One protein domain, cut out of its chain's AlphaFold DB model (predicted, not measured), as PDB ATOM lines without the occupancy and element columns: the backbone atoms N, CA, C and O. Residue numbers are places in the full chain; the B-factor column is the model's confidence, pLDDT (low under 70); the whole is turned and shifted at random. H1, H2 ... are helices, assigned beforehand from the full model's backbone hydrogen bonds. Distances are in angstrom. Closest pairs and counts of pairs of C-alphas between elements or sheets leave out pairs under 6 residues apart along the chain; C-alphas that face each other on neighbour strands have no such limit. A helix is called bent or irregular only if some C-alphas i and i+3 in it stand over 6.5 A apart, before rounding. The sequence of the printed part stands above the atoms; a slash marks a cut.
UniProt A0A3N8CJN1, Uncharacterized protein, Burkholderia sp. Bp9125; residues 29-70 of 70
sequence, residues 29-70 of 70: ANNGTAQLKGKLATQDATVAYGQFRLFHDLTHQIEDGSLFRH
ATOM      1  N   ALA A  29       0.993  -5.880 -29.971       83.62
ATOM      2  CA  ALA A  29       0.568  -4.801 -29.082       83.62
ATOM      3  C   ALA A  29      -0.646  -4.024 -29.625       83.62
ATOM      4  O   ALA A  29      -1.460  -3.544 -28.838       83.62
ATOM      5  N   ASN A  30      -0.825  -3.965 -30.948       87.94
ATOM      6  CA  ASN A  30      -1.898  -3.207 -31.598       87.94
ATOM      7  C   ASN A  30      -3.189  -4.016 -31.793       87.94
ATOM      8  O   ASN A  30      -4.235  -3.451 -32.102       87.94
ATOM      9  N   ASN A  31      -3.141  -5.338 -31.604       86.19
ATOM     10  CA  ASN A  31      -4.266  -6.239 -31.881       86.19
ATOM     11  C   ASN A  31      -5.115  -6.561 -30.635       86.19
ATOM     12  O   ASN A  31      -6.022  -7.396 -30.681       86.19
ATOM     13  N   GLY A  32      -4.824  -5.912 -29.501       87.38
ATOM     14  CA  GLY A  32      -5.614  -6.015 -28.271       87.38
ATOM     15  C   GLY A  32      -5.885  -7.459 -27.826       87.38
ATOM     16  O   GLY A  32      -5.138  -8.386 -28.126       87.38
ATOM     17  N   THR A  33      -7.000  -7.691 -27.140       90.62
ATOM     18  CA  THR A  33      -7.432  -9.049 -26.764       90.62
ATOM     19  C   THR A  33      -7.990  -9.857 -27.941       90.62
ATOM     20  O   THR A  33      -8.201 -11.059 -27.802       90.62
ATOM     21  N   ALA A  34      -8.184  -9.252 -29.120       90.69
ATOM     22  CA  ALA A  34      -8.739  -9.926 -30.299       90.69
ATOM     23  C   ALA A  34      -7.827 -11.039 -30.853       90.69
ATOM     24  O   ALA A  34      -8.279 -11.886 -31.633       90.69
ATOM     25  N   GLN A  35      -6.558 -11.060 -30.439       90.19
ATOM     26  CA  GLN A  35      -5.607 -12.129 -30.737       90.19
ATOM     27  C   GLN A  35      -5.793 -13.394 -29.884       90.19
ATOM     28  O   GLN A  35      -5.303 -14.451 -30.273       90.19
ATOM     29  N   LEU A  36      -6.539 -13.334 -28.772       91.25
ATOM     30  CA  LEU A  36      -6.815 -14.470 -27.878       91.25
ATOM     31  C   LEU A  36      -7.905 -15.395 -28.443       91.25
ATOM     32  O   LEU A  36      -8.927 -15.669 -27.818       91.25
ATOM     33  N   LYS A  37      -7.697 -15.857 -29.673       90.50
ATOM     34  CA  LYS A  37      -8.609 -16.728 -30.413       90.50
ATOM     35  C   LYS A  37      -7.848 -17.871 -31.077       90.50
ATOM     36  O   LYS A  37      -6.630 -17.818 -31.250       90.50
ATOM     37  N   GLY A  38      -8.569 -18.919 -31.469       91.50
ATOM     38  CA  GLY A  38      -7.971 -20.091 -32.111       91.50
ATOM     39  C   GLY A  38      -6.898 -20.728 -31.224       91.50
ATOM     40  O   GLY A  38      -7.179 -21.116 -30.096       91.50
ATOM     41  N   LYS A  39      -5.654 -20.793 -31.713       87.69
ATOM     42  CA  LYS A  39      -4.522 -21.395 -30.981       87.69
ATOM     43  C   LYS A  39      -4.151 -20.657 -29.686       87.69
ATOM     44  O   LYS A  39      -3.508 -21.251 -28.828       87.69
ATOM     45  N   LEU A  40      -4.552 -19.393 -29.548       91.00
ATOM     46  CA  LEU A  40      -4.311 -18.568 -28.361       91.00
ATOM     47  C   LEU A  40      -5.537 -18.474 -27.440       91.00
ATOM     48  O   LEU A  40      -5.494 -17.752 -26.448       91.00
ATOM     49  N   ALA A  41      -6.620 -19.204 -27.726       92.44
ATOM     50  CA  ALA A  41      -7.789 -19.295 -26.849       92.44
ATOM     51  C   ALA A  41      -7.528 -20.249 -25.667       92.44
ATOM     52  O   ALA A  41      -8.269 -21.202 -25.435       92.44
ATOM     53  N   THR A  42      -6.429 -20.027 -24.945       94.06
ATOM     54  CA  THR A  42      -6.029 -20.818 -23.780       94.06
ATOM     55  C   THR A  42      -5.823 -19.911 -22.574       94.06
ATOM     56  O   THR A  42      -5.512 -18.720 -22.703       94.06
ATOM     57  N   GLN A  43      -5.995 -20.476 -21.380       93.81
ATOM     58  CA  GLN A  43      -5.764 -19.753 -20.131       93.81
ATOM     59  C   GLN A  43      -4.319 -19.239 -20.053       93.81
ATOM     60  O   GLN A  43      -4.101 -18.068 -19.753       93.81
ATOM     61  N   ASP A  44      -3.349 -20.075 -20.422       94.19
ATOM     62  CA  ASP A  44      -1.930 -19.714 -20.411       94.19
ATOM     63  C   ASP A  44      -1.616 -18.546 -21.347       94.19
ATOM     64  O   ASP A  44      -0.902 -17.622 -20.963       94.19
ATOM     65  N   ALA A  45      -2.168 -18.551 -22.567       93.00
ATOM     66  CA  ALA A  45      -1.990 -17.449 -23.510       93.00
ATOM     67  C   ALA A  45      -2.651 -16.159 -23.005       93.00
ATOM     68  O   ALA A  45      -2.098 -15.077 -23.176       93.00
ATOM     69  N   THR A  46      -3.795 -16.267 -22.325       94.00
ATOM     70  CA  THR A  46      -4.489 -15.116 -21.727       94.00
ATOM     71  C   THR A  46      -3.662 -14.487 -20.605       94.00
ATOM     72  O   THR A  46      -3.476 -13.270 -20.580       94.00
ATOM     73  N   VAL A  47      -3.111 -15.307 -19.703       95.69
ATOM     74  CA  VAL A  47      -2.229 -14.841 -18.621       95.69
ATOM     75  C   VAL A  47      -0.955 -14.220 -19.194       95.69
ATOM     76  O   VAL A  47      -0.574 -13.118 -18.797       95.69
ATOM     77  N   ALA A  48      -0.327 -14.892 -20.160       94.94
ATOM     78  CA  ALA A  48       0.869 -14.396 -20.830       94.94
ATOM     79  C   ALA A  48       0.618 -13.055 -21.538       94.94
ATOM     80  O   ALA A  48       1.450 -12.153 -21.464       94.94
ATOM     81  N   TYR A  49      -0.544 -12.885 -22.173       95.12
ATOM     82  CA  TYR A  49      -0.916 -11.623 -22.805       95.12
ATOM     83  C   TYR A  49      -1.119 -10.497 -21.783       95.12
ATOM     84  O   TYR A  49      -0.672  -9.371 -22.005       95.12
ATOM     85  N   GLY A  50      -1.726 -10.797 -20.630       93.94
ATOM     86  CA  GLY A  50      -1.840  -9.845 -19.522       93.94
ATOM     87  C   GLY A  50      -0.474  -9.372 -19.015       93.94
ATOM     88  O   GLY A  50      -0.270  -8.176 -18.819       93.94
ATOM     89  N   GLN A  51       0.485 -10.290 -18.871       95.44
ATOM     90  CA  GLN A  51       1.864  -9.956 -18.494       95.44
ATOM     91  C   GLN A  51       2.565  -9.106 -19.557       95.44
ATOM     92  O   GLN A  51       3.198  -8.109 -19.221       95.44
ATOM     93  N   PHE A  52       2.411  -9.459 -20.834       95.19
ATOM     94  CA  PHE A  52       2.957  -8.692 -21.952       95.19
ATOM     95  C   PHE A  52       2.451  -7.241 -21.943       95.19
ATOM     96  O   PHE A  52       3.252  -6.307 -21.966       95.19
ATOM     97  N   ARG A  53       1.129  -7.051 -21.823       93.88
ATOM     98  CA  ARG A  53       0.492  -5.729 -21.700       93.88
ATOM     99  C   ARG A  53       1.014  -4.952 -20.495       93.88
ATOM    100  O   ARG A  53       1.347  -3.781 -20.637       93.88
ATOM    101  N   LEU A  54       1.115  -5.601 -19.335       93.56
ATOM    102  CA  LEU A  54       1.620  -4.976 -18.116       93.56
ATOM    103  C   LEU A  54       3.049  -4.453 -18.296       93.56
ATOM    104  O   LEU A  54       3.329  -3.327 -17.906       93.56
ATOM    105  N   PHE A  55       3.951  -5.243 -18.886       93.94
ATOM    106  CA  PHE A  55       5.326  -4.795 -19.115       93.94
ATOM    107  C   PHE A  55       5.380  -3.602 -20.065       93.94
ATOM    108  O   PHE A  55       6.089  -2.643 -19.777       93.94
ATOM    109  N   HIS A  56       4.582  -3.622 -21.132       90.69
ATOM    110  CA  HIS A  56       4.495  -2.507 -22.074       90.69
ATOM    111  C   HIS A  56       3.984  -1.223 -21.403       90.69
ATOM    112  O   HIS A  56       4.560  -0.151 -21.580       90.69
ATOM    113  N   ASP A  57       2.933  -1.339 -20.585       90.75
ATOM    114  CA  ASP A  57       2.359  -0.209 -19.854       90.75
ATOM    115  C   ASP A  57       3.340   0.344 -18.811       90.75
ATOM    116  O   ASP A  57       3.470   1.559 -18.675       90.75
ATOM    117  N   LEU A  58       4.060  -0.526 -18.093       90.81
ATOM    118  CA  LEU A  58       5.071  -0.111 -17.119       90.81
ATOM    119  C   LEU A  58       6.242   0.611 -17.787       90.81
ATOM    120  O   LEU A  58       6.676   1.638 -17.269       90.81
ATOM    121  N   THR A  59       6.731   0.114 -18.927       91.19
ATOM    122  CA  THR A  59       7.775   0.785 -19.713       91.19
ATOM    123  C   THR A  59       7.339   2.208 -20.062       91.19
ATOM    124  O   THR A  59       8.013   3.153 -19.653       91.19
ATOM    125  N   HIS A  60       6.157   2.378 -20.669       88.88
ATOM    126  CA  HIS A  60       5.624   3.705 -21.001       88.88
ATOM    127  C   HIS A  60       5.457   4.606 -19.772       88.88
ATOM    128  O   HIS A  60       5.878   5.759 -19.779       88.88
ATOM    129  N   GLN A  61       4.897   4.090 -18.677       87.69
ATOM    130  CA  GLN A  61       4.694   4.884 -17.463       87.69
ATOM    131  C   GLN A  61       6.012   5.333 -16.813       87.69
ATOM    132  O   GLN A  61       6.093   6.435 -16.259       87.69
ATOM    133  N   ILE A  62       7.054   4.496 -16.866       87.25
ATOM    134  CA  ILE A  62       8.397   4.836 -16.378       87.25
ATOM    135  C   ILE A  62       9.051   5.872 -17.296       87.25
ATOM    136  O   ILE A  62       9.716   6.792 -16.803       87.25
ATOM    137  N   GLU A  63       8.893   5.735 -18.612       86.19
ATOM    138  CA  GLU A  63       9.398   6.684 -19.607       86.19
ATOM    139  C   GLU A  63       8.772   8.068 -19.429       86.19
ATOM    140  O   GLU A  63       9.516   9.027 -19.203       86.19
ATOM    141  N   ASP A  64       7.440   8.134 -19.385       86.06
ATOM    142  CA  ASP A  64       6.644   9.362 -19.262       86.06
ATOM    143  C   ASP A  64       6.669   9.966 -17.844       86.06
ATOM    144  O   ASP A  64       6.248  11.107 -17.615       86.06
ATOM    145  N   GLY A  65       7.163   9.206 -16.861       77.38
ATOM    146  CA  GLY A  65       7.226   9.609 -15.456       77.38
ATOM    147  C   GLY A  65       5.854   9.734 -14.786       77.38
ATOM    148  O   GLY A  65       5.750  10.354 -13.726       77.38
ATOM    149  N   SER A  66       4.804   9.170 -15.387       75.81
ATOM    150  CA  SER A  66       3.435   9.177 -14.854       75.81
ATOM    151  C   SER A  66       3.282   8.282 -13.623       75.81
ATOM    152  O   SER A  66       2.453   8.567 -12.766       75.81
ATOM    153  N   LEU A  67       4.154   7.280 -13.469       63.06
ATOM    154  CA  LEU A  67       4.182   6.350 -12.332       63.06
ATOM    155  C   LEU A  67       4.475   7.023 -10.972       63.06
ATOM    156  O   LEU A  67       4.184   6.450  -9.928       63.06
ATOM    157  N   PHE A  68       5.049   8.232 -10.973       56.41
ATOM    158  CA  PHE A  68       5.477   8.949  -9.760       56.41
ATOM    159  C   PHE A  68       4.733  10.272  -9.520       56.41
ATOM    160  O   PHE A  68       5.067  10.993  -8.583       56.41
ATOM    161  N   ARG A  69       3.748  10.621 -10.361       50.41
ATOM    162  CA  ARG A  69       2.916  11.822 -10.183       50.41
ATOM    163  C   ARG A  69       1.608  11.443  -9.483       50.41
ATOM    164  O   ARG A  69       0.585  11.287 -10.143       50.41
ATOM    165  N   HIS A  70       1.651  11.302  -8.162       47.53
ATOM    166  CA  HIS A  70       0.469  11.235  -7.300       47.53
ATOM    167  C   HIS A  70       0.628  12.188  -6.122       47.53
ATOM    168  O   HIS A  70       1.755  12.256  -5.580       47.53
TER     169      HIS A  70
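This is residues 29 to 70 of the 70 residues of an uncharacterized protein of Burkholderia sp. Bp9125 (UniProt A0A3N8CJN1). One long helix, H2, makes most of the length of a loose rod, and the short, irregular H1 with the link after it folds back along the first part of H2, like the short arm of a lopsided hook. The other end of H2 sticks out with residues 60 to 65, and a short tail follows it. The printed part has 42 residues with two named helices, H1 then H2, and no named strand; the class is all helix. The whole is loose, with a radius of gyration of the C-alphas of 13.1 A, and spans 40 by 18 by 13 A.

H1, residues 29 to 35, is close to but not clearly touching H2, residues 43 to 64, with 1 pair of C-alphas within 8 A. Their closest C-alphas are those of Ala 29 and Arg 53, 7.4 A apart. The two run opposite ways at a shallow tilt of 25 degrees, and their centres are 12.1 A apart. H1 is irregular: C-alphas 30 and 33 are 9.4 A apart, and its line is a rough one. In H2 every O i to N i+4 pair is within hydrogen-bond range; in H1 0 of 3 are, and 1 of 4 O i to N i+3 pairs is.

H1 begins at C-alpha 29, (0.568, -4.801, -29.082), and measures 9.7 A from first to last C-alpha. A short link of 7 residues leads to H2, which begins at C-alpha 43, (-5.764, -19.753, -20.131), and ends 31.7 A away at C-alpha 64, (6.644, 9.362, -19.262).

The two C-alphas farthest apart are those of Gly 38 and His 70, 40.8 A. The printed part has no cut and ends at residue 70, the chain's last. The mean pLDDT of the printed part is 86.9; residues 67 to 70 are under 70.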